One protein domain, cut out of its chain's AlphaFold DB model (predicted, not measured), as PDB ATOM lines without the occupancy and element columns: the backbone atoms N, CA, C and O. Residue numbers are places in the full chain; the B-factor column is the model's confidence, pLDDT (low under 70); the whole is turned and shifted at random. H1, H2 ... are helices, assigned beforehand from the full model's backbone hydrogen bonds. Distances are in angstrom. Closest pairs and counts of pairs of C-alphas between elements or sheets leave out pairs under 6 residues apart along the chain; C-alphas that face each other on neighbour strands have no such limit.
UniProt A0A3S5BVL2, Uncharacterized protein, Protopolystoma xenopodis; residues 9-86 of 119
ATOM      1  N   GLU A   9     271.140 216.123 286.711       91.75
ATOM      2  CA  GLU A   9     271.539 214.852 287.309       91.75
ATOM      3  C   GLU A   9     273.061 214.676 287.338       91.75
ATOM      4  O   GLU A   9     273.622 214.266 288.349       91.75
ATOM      5  N   SER A  10     273.742 215.066 286.259       92.88
ATOM      6  CA  SER A  10     275.192 214.922 286.143       92.88
ATOM      7  C   SER A  10     275.935 215.952 286.996       92.88
ATOM      8  O   SER A  10     276.934 215.626 287.632       92.88
ATOM      9  N   TYR A  11     275.453 217.197 287.022       94.06
ATOM     10  CA  TYR A  11     276.080 218.250 287.820       94.06
ATOM     11  C   TYR A  11     275.824 218.088 289.315       94.06
ATOM     12  O   TYR A  11     276.739 218.308 290.100       94.06
ATOM     13  N   LEU A  12     274.619 217.678 289.709       96.00
ATOM     14  CA  LEU A  12     274.296 217.387 291.103       96.00
ATOM     15  C   LEU A  12     275.173 216.248 291.625       96.00
ATOM     16  O   LEU A  12     275.785 216.415 292.674       96.00
ATOM     17  N   GLN A  13     275.303 215.151 290.865       95.69
ATOM     18  CA  GLN A  13     276.200 214.047 291.218       95.69
ATOM     19  C   GLN A  13     277.638 214.543 291.406       95.69
ATOM     20  O   GLN A  13     278.212 214.364 292.474       95.69
ATOM     21  N   LEU A  14     278.188 215.238 290.404       95.62
ATOM     22  CA  LEU A  14     279.571 215.711 290.450       95.62
ATOM     23  C   LEU A  14     279.823 216.671 291.620       95.62
ATOM     24  O   LEU A  14     280.846 216.563 292.288       95.62
ATOM     25  N   ILE A  15     278.918 217.621 291.870       96.19
ATOM     26  CA  ILE A  15     279.079 218.562 292.981       96.19
ATOM     27  C   ILE A  15     279.029 217.805 294.306       96.19
ATOM     28  O   ILE A  15     279.921 217.999 295.125       96.19
ATOM     29  N   VAL A  16     278.048 216.922 294.512       96.69
ATOM     30  CA  VAL A  16     277.965 216.124 295.743       96.69
ATOM     31  C   VAL A  16     279.233 215.296 295.944       96.69
ATOM     32  O   VAL A  16     279.802 215.358 297.030       96.69
ATOM     33  N   ASP A  17     279.728 214.617 294.904       96.75
ATOM     34  CA  ASP A  17     280.968 213.835 294.967       96.75
ATOM     35  C   ASP A  17     282.148 214.702 295.412       96.75
ATOM     36  O   ASP A  17     282.888 214.333 296.321       96.75
ATOM     37  N   LEU A  18     282.303 215.900 294.843       97.19
ATOM     38  CA  LEU A  18     283.362 216.829 295.242       97.19
ATOM     39  C   LEU A  18     283.226 217.268 296.706       97.19
ATOM     40  O   LEU A  18     284.232 217.351 297.417       97.19
ATOM     41  N   LEU A  19     282.007 217.532 297.177       97.00
ATOM     42  CA  LEU A  19     281.765 217.969 298.552       97.00
ATOM     43  C   LEU A  19     282.077 216.870 299.565       97.00
ATOM     44  O   LEU A  19     282.749 217.139 300.563       97.00
ATOM     45  N   ILE A  20     281.650 215.635 299.292       96.38
ATOM     46  CA  ILE A  20     281.847 214.509 300.211       96.38
ATOM     47  C   ILE A  20     283.275 213.950 300.175       96.38
ATOM     48  O   ILE A  20     283.690 213.296 301.125       96.38
ATOM     49  N   THR A  21     284.058 214.233 299.129       96.38
ATOM     50  CA  THR A  21     285.442 213.734 298.975       96.38
ATOM     51  C   THR A  21     286.532 214.786 299.197       96.38
ATOM     52  O   THR A  21     287.708 214.509 298.986       96.38
ATOM     53  N   LYS A  22     286.180 216.018 299.592       94.44
ATOM     54  CA  LYS A  22     287.107 217.174 299.585       94.44
ATOM     55  C   LYS A  22     287.791 217.398 298.227       94.44
ATOM     56  O   LYS A  22     288.947 217.813 298.166       94.44
ATOM     57  N   GLY A  23     287.060 217.171 297.139       95.25
ATOM     58  CA  GLY A  23     287.521 217.431 295.776       95.25
ATOM     59  C   GLY A  23     288.275 216.272 295.121       95.25
ATOM     60  O   GLY A  23     288.917 216.488 294.097       95.25
ATOM     61  N   GLN A  24     288.200 215.066 295.688       94.69
ATOM     62  CA  GLN A  24     288.849 213.850 295.186       94.69
ATOM     63  C   GLN A  24     287.796 212.775 294.848       94.69
ATOM     64  O   GLN A  24     287.662 211.790 295.573       94.69
ATOM     65  N   PRO A  25     287.013 212.956 293.764       92.19
ATOM     66  CA  PRO A  25     285.848 212.116 293.463       92.19
ATOM     67  C   PRO A  25     286.206 210.668 293.076       92.19
ATOM     68  O   PRO A  25     285.326 209.829 292.924       92.19
ATOM     69  N   ASP A  26     287.491 210.366 292.901       93.44
ATOM     70  CA  ASP A  26     288.036 209.040 292.621       93.44
ATOM     71  C   ASP A  26     288.252 208.180 293.882       93.44
ATOM     72  O   ASP A  26     288.580 206.998 293.766       93.44
ATOM     73  N   HIS A  27     288.035 208.735 295.080       89.44
ATOM     74  CA  HIS A  27     288.230 208.043 296.353       89.44
ATOM     75  C   HIS A  27     286.956 208.035 297.203       89.44
ATOM     76  O   HIS A  27     286.243 209.031 297.304       89.44
ATOM     77  N   SER A  28     286.698 206.915 297.884       90.12
ATOM     78  CA  SER A  28     285.626 206.845 298.882       90.12
ATOM     79  C   SER A  28     286.107 207.432 300.216       90.12
ATOM     80  O   SER A  28     287.136 206.980 300.736       90.12
ATOM     81  N   PRO A  29     285.407 208.424 300.794       90.62
ATOM     82  CA  PRO A  29     285.797 209.027 302.057       90.62
ATOM     83  C   PRO A  29     285.449 208.091 303.225       90.62
ATOM     84  O   PRO A  29     284.383 207.483 303.253       90.62
ATOM     85  N   ALA A  30     286.323 208.002 304.233       91.62
ATOM     86  CA  ALA A  30     286.016 207.241 305.451       91.62
ATOM     87  C   ALA A  30     284.888 207.890 306.276       91.62
ATOM     88  O   ALA A  30     284.113 207.190 306.915       91.62
ATOM     89  N   ASN A  31     284.809 209.225 306.252       93.31
ATOM     90  CA  ASN A  31     283.761 210.037 306.867       93.31
ATOM     91  C   ASN A  31     283.478 211.247 305.974       93.31
ATOM     92  O   ASN A  31     284.391 211.740 305.304       93.31
ATOM     93  N   PHE A  32     282.252 211.770 306.014       94.62
ATOM     94  CA  PHE A  32     281.926 212.989 305.283       94.62
ATOM     95  C   PHE A  32     282.616 214.219 305.901       94.62
ATOM     96  O   PHE A  32     282.612 214.375 307.124       94.62
ATOM     97  N   PRO A  33     283.236 215.083 305.080       92.19
ATOM     98  CA  PRO A  33     283.860 216.323 305.518       92.19
ATOM     99  C   PRO A  33     282.901 217.273 306.233       92.19
ATOM    100  O   PRO A  33     281.846 217.605 305.700       92.19
ATOM    101  N   ASP A  34     283.342 217.798 307.375       89.25
ATOM    102  CA  ASP A  34     282.728 218.949 308.035       89.25
ATOM    103  C   ASP A  34     283.835 219.893 308.561       89.25
ATOM    104  O   ASP A  34     284.656 219.470 309.385       89.25
ATOM    105  N   PRO A  35     283.960 221.130 308.040       91.62
ATOM    106  CA  PRO A  35     283.189 221.666 306.920       91.62
ATOM    107  C   PRO A  35     283.543 220.974 305.591       91.62
ATOM    108  O   PRO A  35     284.682 220.538 305.367       91.62
ATOM    109  N   HIS A  36     282.564 220.898 304.688       95.31
ATOM    110  CA  HIS A  36     282.780 220.522 303.288       95.31
ATOM    111  C   HIS A  36     283.517 221.635 302.517       95.31
ATOM    112  O   HIS A  36     283.814 222.702 303.061       95.31
ATOM    113  N   LEU A  37     283.854 221.399 301.241       97.12
ATOM    114  CA  LEU A  37     284.492 222.430 300.411       97.12
ATOM    115  C   LEU A  37     283.636 223.708 300.348       97.12
ATOM    116  O   LEU A  37     282.409 223.603 300.309       97.12
ATOM    117  N   PRO A  38     284.252 224.903 300.302       96.06
ATOM    118  CA  PRO A  38     283.517 226.159 300.248       96.06
ATOM    119  C   PRO A  38     282.692 226.270 298.962       96.06
ATOM    120  O   PRO A  38     283.191 226.009 297.866       96.06
ATOM    121  N   ILE A  39     281.437 226.704 299.098       94.81
ATOM    122  CA  ILE A  39     280.492 226.854 297.982       94.81
ATOM    123  C   ILE A  39     280.069 228.312 297.866       94.81
ATOM    124  O   ILE A  39     279.707 228.953 298.854       94.81
ATOM    125  N   LEU A  40     280.078 228.823 296.637       92.69
ATOM    126  CA  LEU A  40     279.551 230.137 296.294       92.69
ATOM    127  C   LEU A  40     278.268 229.950 295.482       92.69
ATOM    128  O   LEU A  40     278.316 229.438 294.365       92.69
ATOM    129  N   ALA A  41     277.129 230.365 296.034       90.94
ATOM    130  CA  ALA A  41     275.876 230.424 295.287       90.94
ATOM    131  C   ALA A  41     275.785 231.780 294.583       90.94
ATOM    132  O   ALA A  41     275.906 232.810 295.236       90.94
ATOM    133  N   CYS A  42     275.584 231.804 293.265       84.81
ATOM    134  CA  CYS A  42     275.641 233.049 292.482       84.81
ATOM    135  C   CYS A  42     274.278 233.590 292.036       84.81
ATOM    136  O   CYS A  42     274.198 234.708 291.524       84.81
ATOM    137  N   ASN A  43     273.222 232.796 292.182       86.12
ATOM    138  CA  ASN A  43     271.864 233.179 291.841       86.12
ATOM    139  C   ASN A  43     270.884 232.359 292.686       86.12
ATOM    140  O   ASN A  43     270.895 231.136 292.610       86.12
ATOM    141  N   LEU A  44     270.037 233.019 293.472       86.75
ATOM    142  CA  LEU A  44     269.039 232.351 294.309       86.75
ATOM    143  C   LEU A  44     267.638 232.314 293.686       86.75
ATOM    144  O   LEU A  44     266.712 231.793 294.306       86.75
ATOM    145  N   ASP A  45     267.457 232.853 292.479       89.88
ATOM    146  CA  ASP A  45     266.145 232.950 291.849       89.88
ATOM    147  C   ASP A  45     265.581 231.546 291.590       89.88
ATOM    148  O   ASP A  45     266.065 230.796 290.735       89.88
ATOM    149  N   LEU A  46     264.540 231.182 292.346       90.12
ATOM    150  CA  LEU A  46     263.860 229.892 292.227       90.12
ATOM    151  C   LEU A  46     263.187 229.744 290.860       90.12
ATOM    152  O   LEU A  46     263.210 228.671 290.255       90.12
ATOM    153  N   ILE A  47     262.588 230.832 290.384       91.31
ATOM    154  CA  ILE A  47     261.880 230.906 289.114       91.31
ATOM    155  C   ILE A  47     262.277 232.164 288.351       91.31
ATOM    156  O   ILE A  47     262.615 233.184 288.947       91.31
ATOM    157  N   PHE A  48     262.177 232.102 287.029       87.50
ATOM    158  CA  PHE A  48     262.339 233.246 286.143       87.50
ATOM    159  C   PHE A  48     261.246 233.261 285.072       87.50
ATOM    160  O   PHE A  48     260.663 232.228 284.724       87.50
ATOM    161  N   MET A  49     260.949 234.449 284.551       87.75
ATOM    162  CA  MET A  49     260.012 234.612 283.441       87.75
ATOM    163  C   MET A  49     260.732 234.326 282.123       87.75
ATOM    164  O   MET A  49     261.728 234.972 281.805       87.75
ATOM    165  N   ALA A  50     260.216 233.362 281.365       84.75
ATOM    166  CA  ALA A  50     260.687 233.026 280.024       84.75
ATOM    167  C   ALA A  50     259.546 233.213 279.014       84.75
ATOM    168  O   ALA A  50     258.481 233.717 279.356       84.75
ATOM    169  N   GLU A  51     259.741 232.759 277.777       86.12
ATOM    170  CA  GLU A  51     258.721 232.817 276.717       86.12
ATOM    171  C   GLU A  51     257.460 231.989 277.031       86.12
ATOM    172  O   GLU A  51     256.396 232.214 276.457       86.12
ATOM    173  N   ALA A  52     257.563 231.020 277.945       88.38
ATOM    174  CA  ALA A  52     256.440 230.184 278.346       88.38
ATOM    175  C   ALA A  52     255.423 230.960 279.213       88.38
ATOM    176  O   ALA A  52     255.828 231.768 280.047       88.38
ATOM    177  N   PRO A  53     254.114 230.637 279.136       91.62
ATOM    178  CA  PRO A  53     253.074 231.310 279.929       91.62
ATOM    179  C   PRO A  53     253.241 231.189 281.449       91.62
ATOM    180  O   PRO A  53     252.694 231.982 282.207       91.62
ATOM    181  N   MET A  54     253.969 230.168 281.896       93.81
ATOM    182  CA  MET A  54     254.232 229.898 283.303       93.81
ATOM    183  C   MET A  54     255.721 230.126 283.595       93.81
ATOM    184  O   MET A  54     256.549 229.725 282.768       93.81
ATOM    185  N   PRO A  55     256.095 230.640 284.782       92.31
ATOM    186  CA  PRO A  55     257.496 230.794 285.176       92.31
ATOM    187  C   PRO A  55     258.290 229.493 285.013       92.31
ATOM    188  O   PRO A  55     257.745 228.396 285.165       92.31
ATOM    189  N   ARG A  56     259.567 229.607 284.647       91.62
ATOM    190  CA  ARG A  56     260.501 228.483 284.500       91.62
ATOM    191  C   ARG A  56     261.393 228.395 285.730       91.62
ATOM    192  O   ARG A  56     261.651 229.410 286.365       91.62
ATOM    193  N   PHE A  57     261.871 227.200 286.060       91.69
ATOM    194  CA  PHE A  57     262.820 227.021 287.157       91.69
ATOM    195  C   PHE A  57     264.157 227.686 286.844       91.69
ATOM    196  O   PHE A  57     264.745 227.428 285.796       91.69
ATOM    197  N   GLY A  58     264.613 228.534 287.761       89.44
ATOM    198  CA  GLY A  58     265.920 229.173 287.711       89.44
ATOM    199  C   GLY A  58     266.981 228.377 288.466       89.44
ATOM    200  O   GLY A  58     266.794 227.215 288.833       89.44
ATOM    201  N   HIS A  59     268.106 229.033 288.735       89.69
ATOM    202  CA  HIS A  59     269.218 228.428 289.467       89.69
ATOM    203  C   HIS A  59     268.851 228.075 290.916       89.69
ATOM    204  O   HIS A  59     269.341 227.080 291.441       89.69
ATOM    205  N   GLY A  60     267.939 228.817 291.552       91.69
ATOM    206  CA  GLY A  60     267.487 228.518 292.912       91.69
ATOM    207  C   GLY A  60     266.842 227.135 293.033       91.69
ATOM    208  O   GLY A  60     267.040 226.452 294.029       91.69
ATOM    209  N   ALA A  61     266.147 226.657 291.996       94.31
ATOM    210  CA  ALA A  61     265.595 225.301 291.996       94.31
ATOM    211  C   ALA A  61     266.697 224.225 291.933       94.31
ATOM    212  O   ALA A  61     266.574 223.186 292.578       94.31
ATOM    213  N   PHE A  62     267.794 224.490 291.216       93.69
ATOM    214  CA  PHE A  62     268.969 223.615 291.218       93.69
ATOM    215  C   PHE A  62     269.617 223.555 292.611       93.69
ATOM    216  O   PHE A  62     269.950 222.467 293.077       93.69
ATOM    217  N   LEU A  63     269.742 224.700 293.295       94.56
ATOM    218  CA  LEU A  63     270.274 224.771 294.662       94.56
ATOM    219  C   LEU A  63     269.412 223.985 295.658       94.56
ATOM    220  O   LEU A  63     269.955 223.204 296.431       94.56
ATOM    221  N   VAL A  64     268.081 224.083 295.562       96.25
ATOM    222  CA  VAL A  64     267.159 223.281 296.389       96.25
ATOM    223  C   VAL A  64     267.393 221.779 296.195       96.25
ATOM    224  O   VAL A  64     267.410 221.015 297.164       96.25
ATOM    225  N   CYS A  65     267.593 221.330 294.950       96.38
ATOM    226  CA  CYS A  65     267.925 219.932 294.671       96.38
ATOM    227  C   CYS A  65     269.278 219.534 295.274       96.38
ATOM    228  O   CYS A  65     269.381 218.459 295.862       96.38
ATOM    229  N   LEU A  66     270.296 220.388 295.144       96.94
ATOM    230  CA  LEU A  66     271.630 220.146 295.688       96.94
ATOM    231  C   LEU A  66     271.611 220.025 297.216       96.94
ATOM    232  O   LEU A  66     272.139 219.052 297.751       96.94
ATOM    233  N   GLU A  67     270.965 220.968 297.901       97.62
ATOM    234  CA  GLU A  67     270.785 220.977 299.358       97.62
ATOM    235  C   GLU A  67     270.101 219.695 299.831       97.62
ATOM    236  O   GLU A  67     270.619 218.988 300.697       97.62
ATOM    237  N   SER A  68     268.983 219.345 299.187       98.19
ATOM    238  CA  SER A  68     268.196 218.159 299.532       98.19
ATOM    239  C   SER A  68     268.982 216.861 299.362       98.19
ATOM    240  O   SER A  68     268.862 215.950 300.182       98.19
ATOM    241  N   LEU A  69     269.752 216.735 298.276       98.06
ATOM    242  CA  LEU A  69     270.563 215.546 298.011       98.06
ATOM    243  C   LEU A  69     271.732 215.441 298.992       98.06
ATOM    244  O   LEU A  69     271.949 214.370 299.557       98.06
ATOM    245  N   TYR A  70     272.447 216.543 299.225       97.88
ATOM    246  CA  TYR A  70     273.566 216.579 300.160       97.88
ATOM    247  C   TYR A  70     273.131 216.203 301.582       97.88
ATOM    248  O   TYR A  70     273.759 215.347 302.207       97.88
ATOM    249  N   GLU A  71     272.026 216.771 302.073       97.75
ATOM    250  CA  GLU A  71     271.504 216.476 303.411       97.75
ATOM    251  C   GLU A  71     271.036 215.021 303.535       97.75
ATOM    252  O   GLU A  71     271.365 214.347 304.508       97.75
ATOM    253  N   LYS A  72     270.342 214.480 302.524       97.62
ATOM    254  CA  LYS A  72     269.914 213.069 302.526       97.62
ATOM    255  C   LYS A  72     271.081 212.079 302.535       97.62
ATOM    256  O   LYS A  72     270.926 210.990 303.080       97.62
ATOM    257  N   ILE A  73     272.204 212.420 301.903       95.38
ATOM    258  CA  ILE A  73     273.385 211.550 301.817       95.38
ATOM    259  C   ILE A  73     274.235 211.658 303.080       95.38
ATOM    260  O   ILE A  73     274.681 210.642 303.609       95.38
ATOM    261  N   THR A  74     274.470 212.882 303.555       95.81
ATOM    262  CA  THR A  74     275.438 213.142 304.627       95.81
ATOM    263  C   THR A  74     274.820 213.237 306.016       95.81
ATOM    264  O   THR A  74     275.535 213.089 307.003       95.81
ATOM    265  N   GLY A  75     273.512 213.491 306.102       96.12
ATOM    266  CA  GLY A  75     272.818 213.842 307.341       96.12
ATOM    267  C   GLY A  75     273.071 215.277 307.822       96.12
ATOM    268  O   GLY A  75     272.557 215.645 308.874       96.12
ATOM    269  N   ASN A  76     273.844 216.078 307.079       95.06
ATOM    270  CA  ASN A  76     274.235 217.437 307.451       95.06
ATOM    271  C   ASN A  76     273.673 218.470 306.462       95.06
ATOM    272  O   ASN A  76     273.642 218.203 305.258       95.06
ATOM    273  N   PRO A  77     273.286 219.674 306.921       96.19
ATOM    274  CA  PRO A  77     272.850 220.733 306.022       96.19
ATOM    275  C   PRO A  77     274.009 221.228 305.146       96.19
ATOM    276  O   PRO A  77     275.154 221.330 305.592       96.19
ATOM    277  N   LEU A  78     273.700 221.576 303.896       96.75
ATOM    278  CA  LEU A  78     274.650 222.230 302.998       96.75
ATOM    279  C   LEU A  78     274.857 223.690 303.425       96.75
ATOM    280  O   LEU A  78     273.889 224.410 303.671       96.75
ATOM    281  N   THR A  79     276.105 224.154 303.470       95.31
ATOM    282  CA  THR A  79     276.436 225.532 303.869       95.31
ATOM    283  C   THR A  79     277.090 226.320 302.732       95.31
ATOM    284  O   THR A  79     278.023 225.859 302.082       95.31
ATOM    285  N   TYR A  80     276.628 227.547 302.482       94.50
ATOM    286  CA  TYR A  80     277.253 228.433 301.495       94.50
ATOM    287  C   TYR A  80     278.254 229.365 302.168       94.50
ATOM    288  O   TYR A  80     277.935 230.048 303.138       94.50
ATOM    289  N   THR A  81     279.458 229.445 301.608       93.69
ATOM    290  CA  THR A  81     280.494 230.383 302.055       93.69
ATOM    291  C   THR A  81     280.129 231.817 301.701       93.69
ATOM    292  O   THR A  81     280.372 232.732 302.483       93.69
ATOM    293  N   ALA A  82     279.537 232.022 300.526       89.31
ATOM    294  CA  ALA A  82     278.948 233.301 300.169       89.31
ATOM    295  C   ALA A  82     277.783 233.117 299.203       89.31
ATOM    296  O   ALA A  82     277.760 232.203 298.375       89.31
ATOM    297  N   ILE A  83     276.843 234.051 299.300       85.75
ATOM    298  CA  ILE A  83     275.711 234.179 298.397       85.75
ATOM    299  C   ILE A  83     275.903 235.481 297.618       85.75
ATOM    300  O   ILE A  83     275.906 236.586 298.169       85.75
ATOM    301  N   LEU A  84     276.106 235.325 296.320       85.00
ATOM    302  CA  LEU A  84     276.225 236.380 295.330       85.00
ATOM    303  C   LEU A  84     274.942 236.430 294.490       85.00
ATOM    304  O   LEU A  84     274.080 235.557 294.570       85.00
ATOM    305  N   GLY A  85     274.812 237.478 293.682       81.38
ATOM    306  CA  GLY A  85     273.572 237.777 292.969       81.38
ATOM    307  C   GLY A  85     272.692 238.750 293.749       81.38
ATOM    308  O   GLY A  85     273.073 239.258 294.803       81.38
ATOM    309  N   LYS A  86     271.533 239.102 293.200       80.44
ATOM    310  CA  LYS A  86     270.585 239.990 293.888       80.44
ATOM    311  C   LYS A  86     269.912 239.204 295.032       80.44
ATOM    312  O   LYS A  86     269.675 238.015 294.853       80.44
TER     313      LYS A  86
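What this domain is: This is residues 9 to 86 of the 119 residues of an uncharacterized protein of Protopolystoma xenopodis (UniProt A0A3S5BVL2). With little regular structure, this domain is two helices, H2 and H1, packed obliquely on each other, with a long looping chain, residues 21 to 58, running the length of the model from Ala 30 near one end to Pro 53 at the other. Short pairings tie residues 40 to 41 to 82 to 83, parallel, and 47 to 48 to 56 to 57, antiparallel. The printed part has 78 residues with two named helices, H1 then H2, and no named strand; the class is all helix, though the helices hold only 28 residues. It is only just loose, close to compact, with a radius of gyration of the C-alphas of 14.2 A, and spans 48 by 24 by 20 A.

Where its parts are: Find C-alpha 59 at (269.218, 228.428, 289.467); from there H2, residues 59 to 74, runs 22.4 A to C-alpha 74 at (275.438, 213.142, 304.627). H1, residues 9 to 20, begins at C-alpha 9 at (271.539, 214.852, 287.309) and measures 16.5 A.

How they stand to each other: H2 and H1 touch; look at their closest C-alphas, those of Leu 66 and Leu 12, 6.0 A apart. They run the same way at a steep tilt of 50 degrees. In H1 and H2 every O i to N i+4 pair is within hydrogen-bond range.

The domain as a whole: The outline is only just a rod; the C-alphas of Ala 30 and Pro 53, the two farthest apart, are 48.1 A apart. The link from H1 to H2 is long, 38 residues. The printed part has no cut, and no printed residue is under 70 in pLDDT.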